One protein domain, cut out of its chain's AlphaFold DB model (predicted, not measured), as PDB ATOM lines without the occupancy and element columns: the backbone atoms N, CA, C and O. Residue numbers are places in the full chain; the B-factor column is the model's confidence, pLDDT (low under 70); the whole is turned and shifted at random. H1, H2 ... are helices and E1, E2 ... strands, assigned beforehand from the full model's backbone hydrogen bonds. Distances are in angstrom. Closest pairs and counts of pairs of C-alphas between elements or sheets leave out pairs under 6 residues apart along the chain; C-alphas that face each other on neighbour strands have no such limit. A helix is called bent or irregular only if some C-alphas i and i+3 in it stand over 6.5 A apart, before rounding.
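This is residues 169 to 262 of the 269 residues of an uncharacterized protein of viral metagenome (UniProt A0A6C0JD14). What shape does the printed part make? It is a loose, open frame: H1 and H2 run side by side in opposite ways, the strand hairpin E1 and E2 follows beyond the far end of H2, and short H3 packs on that same end of H2. From H3 the backbone turns through a short link into the long helix H4, which folds back along the rest without touching it; residues 245 to 251 of H4 stick out, and so do residues 253 to 262, of which 253 to 261 belong to H4. What is it made of, and how large is it? The printed part has 94 residues and is mostly helix, with four named helices and two named strands in the order H1, H2, E1, E2, H3, H4, the strands forming an antiparallel sheet. It is loose, with a radius of gyration of the C-alphas of 17.0 A, and spans 45 by 40 by 24 A.

Where do the first helices run? H1 is residues 169 to 182, 20.0 A long, beginning at C-alpha 169 (2.705, -31.535, 20.435). H2 is residues 189 to 206, 28.0 A long. Where are the strands? E1 is residues 209 to 213 and E2 residues 218 to 222. What follows them? H3 is residues 225 to 232, and H4, residues 240 to 261, is 31.5 A long and ends at C-alpha 261 (-10.268, -36.482, 1.738).

How does H1 stand to H2? They are close but not clearly touching, their closest C-alphas, of Tyr 173 and Gly 199, being 7.2 A apart, and run opposite ways at a shallow tilt of 7 degrees. Are the helices' backbones even? H2 is irregular, with C-alphas 199 and 202 7.1 A apart and a kink of 38 degrees near residue 200, and 9 of 14 O i to N i+4 pairs within hydrogen-bond range; in H1, H3 and H4 every such pair is within range. How do the strands pair? E1 and E2 are an antiparallel hairpin at 156 degrees, with N 211 and O 220 3.0 A apart and N 222 and O 209 2.9 A apart. What does each later helix meet? H3 touches H2 at residues 204 to 206 alone, closest at the C-alphas of Phe 205 and Ile 225, 5.2 A, running the same way at a steep tilt of 51 degrees. H4 is apart from H1, H2, H3, E1 and E2.

How far does it reach? The two C-alphas farthest apart, of Leu 182 and Lys 216, are 48.2 A apart. Is it continuous? The printed part has no cut, and no link is long. Where is confidence low? The mean pLDDT of the printed part is 75.5, and 27 residues are under 70, among them residues 233 to 248.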
ATOM      1  N   TYR A 169       4.013 -30.896  20.528       84.38
ATOM      2  CA  TYR A 169       2.705 -31.535  20.435       84.38
ATOM      3  C   TYR A 169       1.568 -30.583  20.850       84.38
ATOM      4  O   TYR A 169       0.578 -30.457  20.126       84.38
ATOM      5  N   TRP A 170       1.716 -29.863  21.969       86.12
ATOM      6  CA  TRP A 170       0.700 -28.911  22.430       86.12
ATOM      7  C   TRP A 170       0.507 -27.734  21.466       86.12
ATOM      8  O   TRP A 170      -0.622 -27.276  21.292       86.12
ATOM      9  N   ILE A 171       1.569 -27.293  20.783       86.44
ATOM     10  CA  ILE A 171       1.471 -26.286  19.715       86.44
ATOM     11  C   ILE A 171       0.614 -26.813  18.558       86.44
ATOM     12  O   ILE A 171      -0.324 -26.138  18.133       86.44
ATOM     13  N   PHE A 172       0.884 -28.028  18.067       83.44
ATOM     14  CA  PHE A 172       0.082 -28.633  16.998       83.44
ATOM     15  C   PHE A 172      -1.375 -28.845  17.408       83.44
ATOM     16  O   PHE A 172      -2.280 -28.584  16.615       83.44
ATOM     17  N   TYR A 173      -1.613 -29.260  18.651       86.69
ATOM     18  CA  TYR A 173      -2.962 -29.408  19.187       86.69
ATOM     19  C   TYR A 173      -3.708 -28.067  19.237       86.69
ATOM     20  O   TYR A 173      -4.858 -27.987  18.802       86.69
ATOM     21  N   ALA A 174      -3.050 -26.990  19.676       89.94
ATOM     22  CA  ALA A 174      -3.628 -25.648  19.669       89.94
ATOM     23  C   ALA A 174      -3.978 -25.183  18.244       89.94
ATOM     24  O   ALA A 174      -5.085 -24.701  18.008       89.94
ATOM     25  N   ILE A 175      -3.081 -25.399  17.274       85.25
ATOM     26  CA  ILE A 175      -3.335 -25.110  15.852       85.25
ATOM     27  C   ILE A 175      -4.548 -25.904  15.346       85.25
ATOM     28  O   ILE A 175      -5.419 -25.352  14.671       85.25
ATOM     29  N   MET A 176      -4.646 -27.187  15.703       85.50
ATOM     30  CA  MET A 176      -5.776 -28.040  15.335       85.50
ATOM     31  C   MET A 176      -7.101 -27.515  15.910       85.50
ATOM     32  O   MET A 176      -8.095 -27.470  15.185       85.50
ATOM     33  N   ILE A 177      -7.120 -27.058  17.169       90.12
ATOM     34  CA  ILE A 177      -8.299 -26.419  17.778       90.12
ATOM     35  C   ILE A 177      -8.683 -25.145  17.021       90.12
ATOM     36  O   ILE A 177      -9.859 -24.948  16.714       90.12
ATOM     37  N   VAL A 178      -7.714 -24.295  16.667       90.50
ATOM     38  CA  VAL A 178      -7.981 -23.077  15.883       90.50
ATOM     39  C   VAL A 178      -8.638 -23.433  14.547       90.50
ATOM     40  O   VAL A 178      -9.674 -22.864  14.202       90.50
ATOM     41  N   PHE A 179      -8.116 -24.427  13.820       83.88
ATOM     42  CA  PHE A 179      -8.734 -24.899  12.575       83.88
ATOM     43  C   PHE A 179     -10.135 -25.483  12.775       83.88
ATOM     44  O   PHE A 179     -11.020 -25.242  11.949       83.88
ATOM     45  N   PHE A 180     -10.355 -26.222  13.861       87.12
ATOM     46  CA  PHE A 180     -11.661 -26.779  14.210       87.12
ATOM     47  C   PHE A 180     -12.717 -25.685  14.423       87.12
ATOM     48  O   PHE A 180     -13.849 -25.797  13.938       87.12
ATOM     49  N   VAL A 181     -12.327 -24.588  15.081       90.19
ATOM     50  CA  VAL A 181     -13.180 -23.410  15.287       90.19
ATOM     51  C   VAL A 181     -13.424 -22.670  13.967       90.19
ATOM     52  O   VAL A 181     -14.580 -22.400  13.635       90.19
ATOM     53  N   LEU A 182     -12.374 -22.406  13.176       87.19
ATOM     54  CA  LEU A 182     -12.477 -21.697  11.891       87.19
ATOM     55  C   LEU A 182     -13.384 -22.425  10.889       87.19
ATOM     56  O   LEU A 182     -14.202 -21.795  10.220       87.19
ATOM     57  N   LYS A 183     -13.300 -23.759  10.822       85.62
ATOM     58  CA  LYS A 183     -14.155 -24.590   9.957       85.62
ATOM     59  C   LYS A 183     -15.556 -24.844  10.531       85.62
ATOM     60  O   LYS A 183     -16.328 -25.581   9.926       85.62
ATOM     61  N   LYS A 184     -15.900 -24.260  11.688       88.44
ATOM     62  CA  LYS A 184     -17.180 -24.447  12.399       88.44
ATOM     63  C   LYS A 184     -17.540 -25.917  12.668       88.44
ATOM     64  O   LYS A 184     -18.717 -26.258  12.803       88.44
ATOM     65  N   GLN A 185     -16.538 -26.788  12.788       83.25
ATOM     66  CA  GLN A 185     -16.742 -28.227  12.982       83.25
ATOM     67  C   GLN A 185     -17.315 -28.569  14.364       83.25
ATOM     68  O   GLN A 185     -17.884 -29.641  14.534       83.25
ATOM     69  N   TYR A 186     -17.278 -27.632  15.318       86.50
ATOM     70  CA  TYR A 186     -17.925 -27.769  16.628       86.50
ATOM     71  C   TYR A 186     -19.435 -28.042  16.551       86.50
ATOM     72  O   TYR A 186     -19.992 -28.606  17.491       86.50
ATOM     73  N   LYS A 187     -20.096 -27.671  15.442       86.19
ATOM     74  CA  LYS A 187     -21.518 -27.964  15.209       86.19
ATOM     75  C   LYS A 187     -21.781 -29.432  14.868       86.19
ATOM     76  O   LYS A 187     -22.905 -29.893  15.031       86.19
ATOM     77  N   ASN A 188     -20.773 -30.157  14.384       86.38
ATOM     78  CA  ASN A 188     -20.908 -31.565  14.049       86.38
ATOM     79  C   ASN A 188     -20.528 -32.431  15.256       86.38
ATOM     80  O   ASN A 188     -19.358 -32.519  15.634       86.38
ATOM     81  N   ILE A 189     -21.518 -33.116  15.832       85.81
ATOM     82  CA  ILE A 189     -21.325 -34.012  16.981       85.81
ATOM     83  C   ILE A 189     -20.318 -35.139  16.679       85.81
ATOM     84  O   ILE A 189     -19.604 -35.585  17.572       85.81
ATOM     85  N   GLN A 190     -20.192 -35.554  15.413       83.19
ATOM     86  CA  GLN A 190     -19.309 -36.650  15.002       83.19
ATOM     87  C   GLN A 190     -17.817 -36.292  15.074       83.19
ATOM     88  O   GLN A 190     -16.979 -37.189  15.120       83.19
ATOM     89  N   SER A 191     -17.457 -35.005  15.104       81.88
ATOM     90  CA  SER A 191     -16.054 -34.564  15.143       81.88
ATOM     91  C   SER A 191     -15.486 -34.441  16.567       81.88
ATOM     92  O   SER A 191     -14.269 -34.434  16.745       81.88
ATOM     93  N   TRP A 192     -16.346 -34.385  17.589       84.62
ATOM     94  CA  TRP A 192     -15.947 -34.254  18.997       84.62
ATOM     95  C   TRP A 192     -15.104 -35.422  19.540       84.62
ATOM     96  O   TRP A 192     -14.090 -35.151  20.192       84.62
ATOM     97  N   PRO A 193     -15.435 -36.702  19.261       86.69
ATOM     98  CA  PRO A 193     -14.637 -37.830  19.736       86.69
ATOM     99  C   PRO A 193     -13.184 -37.774  19.260       86.69
ATOM    100  O   PRO A 193     -12.279 -38.087  20.027       86.69
ATOM    101  N   PHE A 194     -12.942 -37.319  18.026       83.12
ATOM    102  CA  PHE A 194     -11.591 -37.221  17.473       83.12
ATOM    103  C   PHE A 194     -10.723 -36.230  18.260       83.12
ATOM    104  O   PHE A 194      -9.610 -36.564  18.652       83.12
ATOM    105  N   ILE A 195     -11.244 -35.038  18.561       86.81
ATOM    106  CA  ILE A 195     -10.495 -34.014  19.309       86.81
ATOM    107  C   ILE A 195     -10.220 -34.445  20.746       86.81
ATOM    108  O   ILE A 195      -9.136 -34.171  21.263       86.81
ATOM    109  N   LEU A 196     -11.178 -35.131  21.373       87.62
ATOM    110  CA  LEU A 196     -11.008 -35.682  22.715       87.62
ATOM    111  C   LEU A 196      -9.947 -36.784  22.739       87.62
ATOM    112  O   LEU A 196      -9.066 -36.751  23.593       87.62
ATOM    113  N   ILE A 197      -9.988 -37.719  21.786       84.50
ATOM    114  CA  ILE A 197      -8.998 -38.799  21.676       84.50
ATOM    115  C   ILE A 197      -7.607 -38.228  21.416       84.50
ATOM    116  O   ILE A 197      -6.653 -38.636  22.076       84.50
ATOM    117  N   VAL A 198      -7.487 -37.264  20.497       84.44
ATOM    118  CA  VAL A 198      -6.208 -36.606  20.227       84.44
ATOM    119  C   VAL A 198      -5.722 -35.904  21.490       84.44
ATOM    120  O   VAL A 198      -4.613 -36.196  21.904       84.44
ATOM    121  N   GLY A 199      -6.534 -35.079  22.158       86.88
ATOM    122  CA  GLY A 199      -6.115 -34.349  23.364       86.88
ATOM    123  C   GLY A 199      -5.747 -35.246  24.555       86.88
ATOM    124  O   GLY A 199      -4.855 -34.907  25.328       86.88
ATOM    125  N   LEU A 200      -6.389 -36.410  24.689       86.00
ATOM    126  CA  LEU A 200      -6.069 -37.403  25.720       86.00
ATOM    127  C   LEU A 200      -4.876 -38.299  25.354       86.00
ATOM    128  O   LEU A 200      -4.366 -39.015  26.219       86.00
ATOM    129  N   PHE A 201      -4.401 -38.255  24.107       81.50
ATOM    130  CA  PHE A 201      -3.316 -39.105  23.622       81.50
ATOM    131  C   PHE A 201      -2.035 -39.032  24.476       81.50
ATOM    132  O   PHE A 201      -1.524 -40.097  24.821       81.50
ATOM    133  N   PRO A 202      -1.523 -37.854  24.900       80.12
ATOM    134  CA  PRO A 202      -0.310 -37.788  25.720       80.12
ATOM    135  C   PRO A 202      -0.471 -38.493  27.068       80.12
ATOM    136  O   PRO A 202       0.452 -39.153  27.539       80.12
ATOM    137  N   VAL A 203      -1.660 -38.395  27.668       79.44
ATOM    138  CA  VAL A 203      -1.970 -39.012  28.963       79.44
ATOM    139  C   VAL A 203      -2.019 -40.533  28.829       79.44
ATOM    140  O   VAL A 203      -1.397 -41.241  29.621       79.44
ATOM    141  N   LEU A 204      -2.694 -41.033  27.789       76.25
ATOM    142  CA  LEU A 204      -2.762 -42.466  27.478       76.25
ATOM    143  C   LEU A 204      -1.387 -43.048  27.129       76.25
ATOM    144  O   LEU A 204      -1.085 -44.194  27.469       76.25
ATOM    145  N   PHE A 205      -0.547 -42.257  26.464       74.31
ATOM    146  CA  PHE A 205       0.785 -42.665  26.052       74.31
ATOM    147  C   PHE A 205       1.784 -42.719  27.219       74.31
ATOM    148  O   PHE A 205       2.623 -43.617  27.243       74.31
ATOM    149  N   GLU A 206       1.700 -41.797  28.185       71.38
ATOM    150  CA  GLU A 206       2.657 -41.691  29.297       71.38
ATOM    151  C   GLU A 206       2.264 -42.546  30.508       71.38
ATOM    152  O   GLU A 206       3.061 -43.358  30.976       71.38
ATOM    153  N   TYR A 207       1.029 -42.414  30.994       75.31
ATOM    154  CA  TYR A 207       0.623 -42.992  32.280       75.31
ATOM    155  C   TYR A 207      -0.106 -44.335  32.142       75.31
ATOM    156  O   TYR A 207      -0.177 -45.106  33.103       75.31
ATOM    157  N   GLY A 208      -0.616 -44.647  30.945       73.31
ATOM    158  CA  GLY A 208      -1.516 -45.779  30.743       73.31
ATOM    159  C   GLY A 208      -2.839 -45.585  31.491       73.31
ATOM    160  O   GLY A 208      -3.140 -44.502  31.994       73.31
ATOM    161  N   ILE A 209      -3.651 -46.639  31.563       78.19
ATOM    162  CA  ILE A 209      -4.903 -46.615  32.327       78.19
ATOM    163  C   ILE A 209      -4.746 -47.610  33.469       78.19
ATOM    164  O   ILE A 209      -4.613 -48.811  33.241       78.19
ATOM    165  N   SER A 210      -4.752 -47.104  34.699       79.44
ATOM    166  CA  SER A 210      -4.821 -47.938  35.896       79.44
ATOM    167  C   SER A 210      -6.143 -47.692  36.598       79.44
ATOM    168  O   SER A 210      -6.580 -46.550  36.736       79.44
ATOM    169  N   TRP A 211      -6.804 -48.766  37.008       84.75
ATOM    170  CA  TRP A 211      -8.008 -48.680  37.817       84.75
ATOM    171  C   TRP A 211      -7.968 -49.741  38.908       84.75
ATOM    172  O   TRP A 211      -7.421 -50.835  38.738       84.75
ATOM    173  N   ASN A 212      -8.552 -49.401  40.052       80.69
ATOM    174  CA  ASN A 212      -8.730 -50.356  41.128       80.69
ATOM    175  C   ASN A 212      -9.905 -51.268  40.762       80.69
ATOM    176  O   ASN A 212     -11.014 -50.775  40.552       80.69
ATOM    177  N   ASN A 213      -9.665 -52.573  40.628       78.94
ATOM    178  CA  ASN A 213     -10.734 -53.510  40.309       78.94
ATOM    179  C   ASN A 213     -11.452 -53.919  41.608       78.94
ATOM    180  O   ASN A 213     -10.869 -54.664  42.403       78.94
ATOM    181  N   PRO A 214     -12.715 -53.502  41.819       77.38
ATOM    182  CA  PRO A 214     -13.428 -53.751  43.072       77.38
ATOM    183  C   PRO A 214     -13.695 -55.241  43.339       77.38
ATOM    184  O   PRO A 214     -14.036 -55.603  44.458       77.38
ATOM    185  N   PHE A 215     -13.524 -56.114  42.340       80.56
ATOM    186  CA  PHE A 215     -13.762 -57.554  42.467       80.56
ATOM    187  C   PHE A 215     -12.508 -58.373  42.793       80.56
ATOM    188  O   PHE A 215     -12.635 -59.536  43.167       80.56
ATOM    189  N   LYS A 216     -11.302 -57.810  42.623       77.38
ATOM    190  CA  LYS A 216     -10.037 -58.553  42.786       77.38
ATOM    191  C   LYS A 216      -9.058 -57.949  43.793       77.38
ATOM    192  O   LYS A 216      -8.038 -58.573  44.040       77.38
ATOM    193  N   ASN A 217      -9.346 -56.783  44.387       76.69
ATOM    194  CA  ASN A 217      -8.409 -56.054  45.265       76.69
ATOM    195  C   ASN A 217      -6.998 -55.893  44.658       76.69
ATOM    196  O   ASN A 217      -6.001 -55.778  45.367       76.69
ATOM    197  N   GLU A 218      -6.921 -55.869  43.328       80.56
ATOM    198  CA  GLU A 218      -5.694 -55.739  42.555       80.56
ATOM    199  C   GLU A 218      -5.814 -54.521  41.639       80.56
ATOM    200  O   GLU A 218      -6.869 -54.251  41.048       80.56
ATOM    201  N   ILE A 219      -4.709 -53.789  41.494       78.88
ATOM    202  CA  ILE A 219      -4.613 -52.669  40.561       78.88
ATOM    203  C   ILE A 219      -4.480 -53.262  39.160       78.88
ATOM    204  O   ILE A 219      -3.426 -53.771  38.779       78.88
ATOM    205  N   SER A 220      -5.560 -53.203  38.384       80.19
ATOM    206  CA  SER A 220      -5.514 -53.567  36.971       80.19
ATOM    207  C   SER A 220      -4.868 -52.413  36.213       80.19
ATOM    208  O   SER A 220      -5.366 -51.287  36.234       80.19
ATOM    209  N   LYS A 221      -3.724 -52.681  35.577       78.81
ATOM    210  CA  LYS A 221      -2.985 -51.699  34.777       78.81
ATOM    211  C   LYS A 221      -2.973 -52.149  33.324       78.81
ATOM    212  O   LYS A 221      -2.442 -53.212  33.008       78.81
ATOM    213  N   VAL A 222      -3.520 -51.324  32.439       77.69
ATOM    214  CA  VAL A 222      -3.168 -51.383  31.020       77.69
ATOM    215  C   VAL A 222      -1.838 -50.641  30.893       77.69
ATOM    216  O   VAL A 222      -1.800 -49.445  31.207       77.69
ATOM    217  N   PRO A 223      -0.740 -51.331  30.520       73.00
ATOM    218  CA  PRO A 223       0.552 -50.682  30.362       73.00
ATOM    219  C   PRO A 223       0.409 -49.540  29.364       73.00
ATOM    220  O   PRO A 223      -0.356 -49.637  28.398       73.00
ATOM    221  N   SER A 224       1.125 -48.447  29.607       76.06
ATOM    222  CA  SER A 224       1.141 -47.351  28.646       76.06
ATOM    223  C   SER A 224       1.659 -47.865  27.301       76.06
ATOM    224  O   SER A 224       2.420 -48.838  27.242       76.06
ATOM    225  N   ILE A 225       1.250 -47.235  26.198       69.19
ATOM    226  CA  ILE A 225       1.739 -47.624  24.863       69.19
ATOM    227  C   ILE A 225       3.275 -47.586  24.851       69.19
ATOM    228  O   ILE A 225       3.911 -48.468  24.280       69.19
ATOM    229  N   TYR A 226       3.865 -46.629  25.573       66.75
ATOM    230  CA  TYR A 226       5.301 -46.548  25.805       66.75
ATOM    231  C   TYR A 226       5.872 -47.786  26.519       66.75
ATOM    232  O   TYR A 226       6.804 -48.401  26.003       66.75
ATOM    233  N   GLU A 227       5.310 -48.195  27.665       66.94
ATOM    234  CA  GLU A 227       5.746 -49.388  28.414       66.94
ATOM    235  C   GLU A 227       5.597 -50.679  27.599       66.94
ATOM    236  O   GLU A 227       6.461 -51.558  27.657       66.94
ATOM    237  N   TRP A 228       4.510 -50.808  26.838       71.31
ATOM    238  CA  TRP A 228       4.258 -51.973  25.996       71.31
ATOM    239  C   TRP A 228       5.283 -52.077  24.862       71.31
ATOM    240  O   TRP A 228       5.926 -53.116  24.712       71.31
ATOM    241  N   VAL A 229       5.510 -50.980  24.132       66.94
ATOM    242  CA  VAL A 229       6.538 -50.897  23.084       66.94
ATOM    243  C   VAL A 229       7.916 -51.223  23.672       66.94
ATOM    244  O   VAL A 229       8.609 -52.100  23.166       66.94
ATOM    245  N   PHE A 230       8.304 -50.609  24.789       66.44
ATOM    246  CA  PHE A 230       9.610 -50.871  25.404       66.44
ATOM    247  C   PHE A 230       9.808 -52.318  25.857       66.44
ATOM    248  O   PHE A 230      10.901 -52.865  25.709       66.44
ATOM    249  N   ASN A 231       8.768 -52.954  26.399       67.69
ATOM    250  CA  ASN A 231       8.845 -54.353  26.808       67.69
ATOM    251  C   ASN A 231       8.984 -55.301  25.610       67.69
ATOM    252  O   ASN A 231       9.736 -56.271  25.703       67.69
ATOM    253  N   VAL A 232       8.315 -55.009  24.489       70.31
ATOM    254  CA  VAL A 232       8.427 -55.788  23.245       70.31
ATOM    255  C   VAL A 232       9.795 -55.584  22.579       70.31
ATOM    256  O   VAL A 232      10.391 -56.540  22.091       70.31
ATOM    257  N   PHE A 233      10.344 -54.367  22.620       64.56
ATOM    258  CA  PHE A 233      11.622 -54.012  21.984       64.56
ATOM    259  C   PHE A 233      12.839 -54.077  22.919       64.56
ATOM    260  O   PHE A 233      13.878 -53.494  22.613       64.56
ATOM    261  N   ARG A 234      12.756 -54.834  24.022       54.88
ATOM    262  CA  ARG A 234      13.744 -54.929  25.121       54.88
ATOM    263  C   ARG A 234      15.221 -55.124  24.725       54.88
ATOM    264  O   ARG A 234      16.086 -54.991  25.589       54.88
ATOM    265  N   HIS A 235      15.535 -55.476  23.476       53.88
ATOM    266  CA  HIS A 235      16.899 -55.733  22.985       53.88
ATOM    267  C   HIS A 235      17.336 -54.864  21.797       53.88
ATOM    268  O   HIS A 235      18.456 -55.027  21.316       53.88
ATOM    269  N   GLN A 236      16.510 -53.925  21.329       50.72
ATOM    270  CA  GLN A 236      16.939 -52.951  20.327       50.72
ATOM    271  C   GLN A 236      17.246 -51.611  20.994       50.72
ATOM    272  O   GLN A 236      16.495 -51.129  21.838       50.72
ATOM    273  N   LYS A 237      18.415 -51.057  20.655       53.84
ATOM    274  CA  LYS A 237      18.962 -49.823  21.224       53.84
ATOM    275  C   LYS A 237      17.929 -48.690  21.200       53.84
ATOM    276  O   LYS A 237      17.127 -48.586  20.273       53.84
ATOM    277  N   ILE A 238      18.029 -47.818  22.206       53.97
ATOM    278  CA  ILE A 238      17.249 -46.581  22.412       53.97
ATOM    279  C   ILE A 238      17.146 -45.727  21.128       53.97
ATOM    280  O   ILE A 238      16.169 -45.004  20.951       53.97
ATOM    281  N   ASP A 239      18.080 -45.890  20.189       49.75
ATOM    282  CA  ASP A 239      18.086 -45.282  18.853       49.75
ATOM    283  C   ASP A 239      16.794 -45.530  18.038       49.75
ATOM    284  O   ASP A 239      16.404 -44.686  17.231       49.75
ATOM    285  N   ASN A 240      16.061 -46.624  18.288       53.84
ATOM    286  CA  ASN A 240      14.821 -46.940  17.562       53.84
ATOM    287  C   ASN A 240      13.567 -46.225  18.095       53.84
ATOM    288  O   ASN A 240      12.528 -46.245  17.433       53.84
ATOM    289  N   ILE A 241      13.641 -45.541  19.241       61.91
ATOM    290  CA  ILE A 241      12.520 -44.740  19.763       61.91
ATOM    291  C   ILE A 241      12.139 -43.636  18.781       61.91
ATOM    292  O   ILE A 241      10.958 -43.434  18.503       61.91
ATOM    293  N   TYR A 242      13.131 -42.959  18.201       59.91
ATOM    294  CA  TYR A 242      12.900 -41.900  17.220       59.91
ATOM    295  C   TYR A 242      12.210 -42.430  15.965       59.91
ATOM    296  O   TYR A 242      11.337 -41.761  15.422       59.91
ATOM    297  N   PHE A 243      12.537 -43.654  15.549       57.62
ATOM    298  CA  PHE A 243      11.893 -44.310  14.415       57.62
ATOM    299  C   PHE A 243      10.414 -44.617  14.707       57.62
ATOM    300  O   PHE A 243       9.546 -44.381  13.866       57.62
ATOM    301  N   ILE A 244      10.098 -45.059  15.927       63.78
ATOM    302  CA  ILE A 244       8.722 -45.343  16.365       63.78
ATOM    303  C   ILE A 244       7.895 -44.054  16.477       63.78
ATOM    304  O   ILE A 244       6.750 -44.002  16.033       63.78
ATOM    305  N   PHE A 245       8.473 -42.976  17.007       67.25
ATOM    306  CA  PHE A 245       7.782 -41.687  17.074       67.25
ATOM    307  C   PHE A 245       7.605 -41.035  15.699       67.25
ATOM    308  O   PHE A 245       6.534 -40.512  15.404       67.25
ATOM    309  N   PHE A 246       8.616 -41.104  14.833       64.75
ATOM    310  CA  PHE A 246       8.540 -40.585  13.467       64.75
ATOM    311  C   PHE A 246       7.476 -41.319  12.643       64.75
ATOM    312  O   PHE A 246       6.671 -40.687  11.958       64.75
ATOM    313  N   THR A 247       7.404 -42.646  12.769       67.44
ATOM    314  CA  THR A 247       6.356 -43.454  12.130       67.44
ATOM    315  C   THR A 247       4.965 -43.135  12.680       67.44
ATOM    316  O   THR A 247       4.035 -43.011  11.890       67.44
ATOM    317  N   LEU A 248       4.809 -42.897  13.989       69.19
ATOM    318  CA  LEU A 248       3.546 -42.436  14.588       69.19
ATOM    319  C   LEU A 248       3.104 -41.053  14.082       69.19
ATOM    320  O   LEU A 248       1.919 -40.842  13.810       69.19
ATOM    321  N   ILE A 249       4.036 -40.112  13.915       73.12
ATOM    322  CA  ILE A 249       3.743 -38.783  13.355       73.12
ATOM    323  C   ILE A 249       3.322 -38.904  11.886       73.12
ATOM    324  O   ILE A 249       2.311 -38.335  11.482       73.12
ATOM    325  N   ILE A 250       4.031 -39.704  11.087       72.50
ATOM    326  CA  ILE A 250       3.639 -39.964   9.695       72.50
ATOM    327  C   ILE A 250       2.259 -40.617   9.635       72.50
ATOM    328  O   ILE A 250       1.425 -40.217   8.826       72.50
ATOM    329  N   LEU A 251       1.984 -41.588  10.505       75.19
ATOM    330  CA  LEU A 251       0.711 -42.299  10.520       75.19
ATOM    331  C   LEU A 251      -0.451 -41.381  10.920       75.19
ATOM    332  O   LEU A 251      -1.523 -41.460  10.329       75.19
ATOM    333  N   THR A 252      -0.238 -40.469  11.872       71.81
ATOM    334  CA  THR A 252      -1.248 -39.468  12.247       71.81
ATOM    335  C   THR A 252      -1.486 -38.447  11.133       71.81
ATOM    336  O   THR A 252      -2.641 -38.126  10.859       71.81
ATOM    337  N   VAL A 253      -0.442 -38.011  10.418       74.25
ATOM    338  CA  VAL A 253      -0.574 -37.152   9.223       74.25
ATOM    339  C   VAL A 253      -1.303 -37.874   8.087       74.25
ATOM    340  O   VAL A 253      -2.187 -37.290   7.461       74.25
ATOM    341  N   LEU A 254      -0.990 -39.146   7.835       73.25
ATOM    342  CA  LEU A 254      -1.669 -39.962   6.824       73.25
ATOM    343  C   LEU A 254      -3.138 -40.189   7.175       73.25
ATOM    344  O   LEU A 254      -3.995 -40.031   6.310       73.25
ATOM    345  N   MET A 255      -3.441 -40.490   8.440       70.00
ATOM    346  CA  MET A 255      -4.817 -40.597   8.924       70.00
ATOM    347  C   MET A 255      -5.553 -39.271   8.750       70.00
ATOM    348  O   MET A 255      -6.660 -39.252   8.222       70.00
ATOM    349  N   PHE A 256      -4.931 -38.147   9.108       68.69
ATOM    350  CA  PHE A 256      -5.533 -36.830   8.923       68.69
ATOM    351  C   PHE A 256      -5.797 -36.517   7.443       68.69
ATOM    352  O   PHE A 256      -6.885 -36.065   7.099       68.69
ATOM    353  N   SER A 257      -4.842 -36.818   6.560       71.88
ATOM    354  CA  SER A 257      -4.990 -36.679   5.107       71.88
ATOM    355  C   SER A 257      -6.142 -37.539   4.576       71.88
ATOM    356  O   SER A 257      -7.020 -37.039   3.868       71.88
ATOM    357  N   PHE A 258      -6.217 -38.800   5.006       74.31
ATOM    358  CA  PHE A 258      -7.291 -39.724   4.649       74.31
ATOM    359  C   PHE A 258      -8.668 -39.218   5.106       74.31
ATOM    360  O   PHE A 258      -9.595 -39.143   4.300       74.31
ATOM    361  N   PHE A 259      -8.795 -38.788   6.364       64.19
ATOM    362  CA  PHE A 259     -10.046 -38.233   6.887       64.19
ATOM    363  C   PHE A 259     -10.409 -36.884   6.268       64.19
ATOM    364  O   PHE A 259     -11.590 -36.581   6.133       64.19
ATOM    365  N   SER A 260      -9.430 -36.081   5.851       63.88
ATOM    366  CA  SER A 260      -9.689 -34.813   5.161       63.88
ATOM    367  C   SER A 260     -10.204 -35.001   3.731       63.88
ATOM    368  O   SER A 260     -10.962 -34.162   3.248       63.88
ATOM    369  N   ASN A 261      -9.832 -36.112   3.085       66.06
ATOM    370  CA  ASN A 261     -10.268 -36.482   1.738       66.06
ATOM    371  C   ASN A 261     -11.577 -37.278   1.711       66.06
ATOM    372  O   ASN A 261     -12.167 -37.444   0.640       66.06
ATOM    373  N   LEU A 262     -12.072 -37.749   2.860       61.03
ATOM    374  CA  LEU A 262     -13.448 -38.218   2.955       61.03
ATOM    375  C   LEU A 262     -14.359 -37.016   2.694       61.03
ATOM    376  O   LEU A 262     -14.469 -36.106   3.514       61.03
TER     377      LEU A 262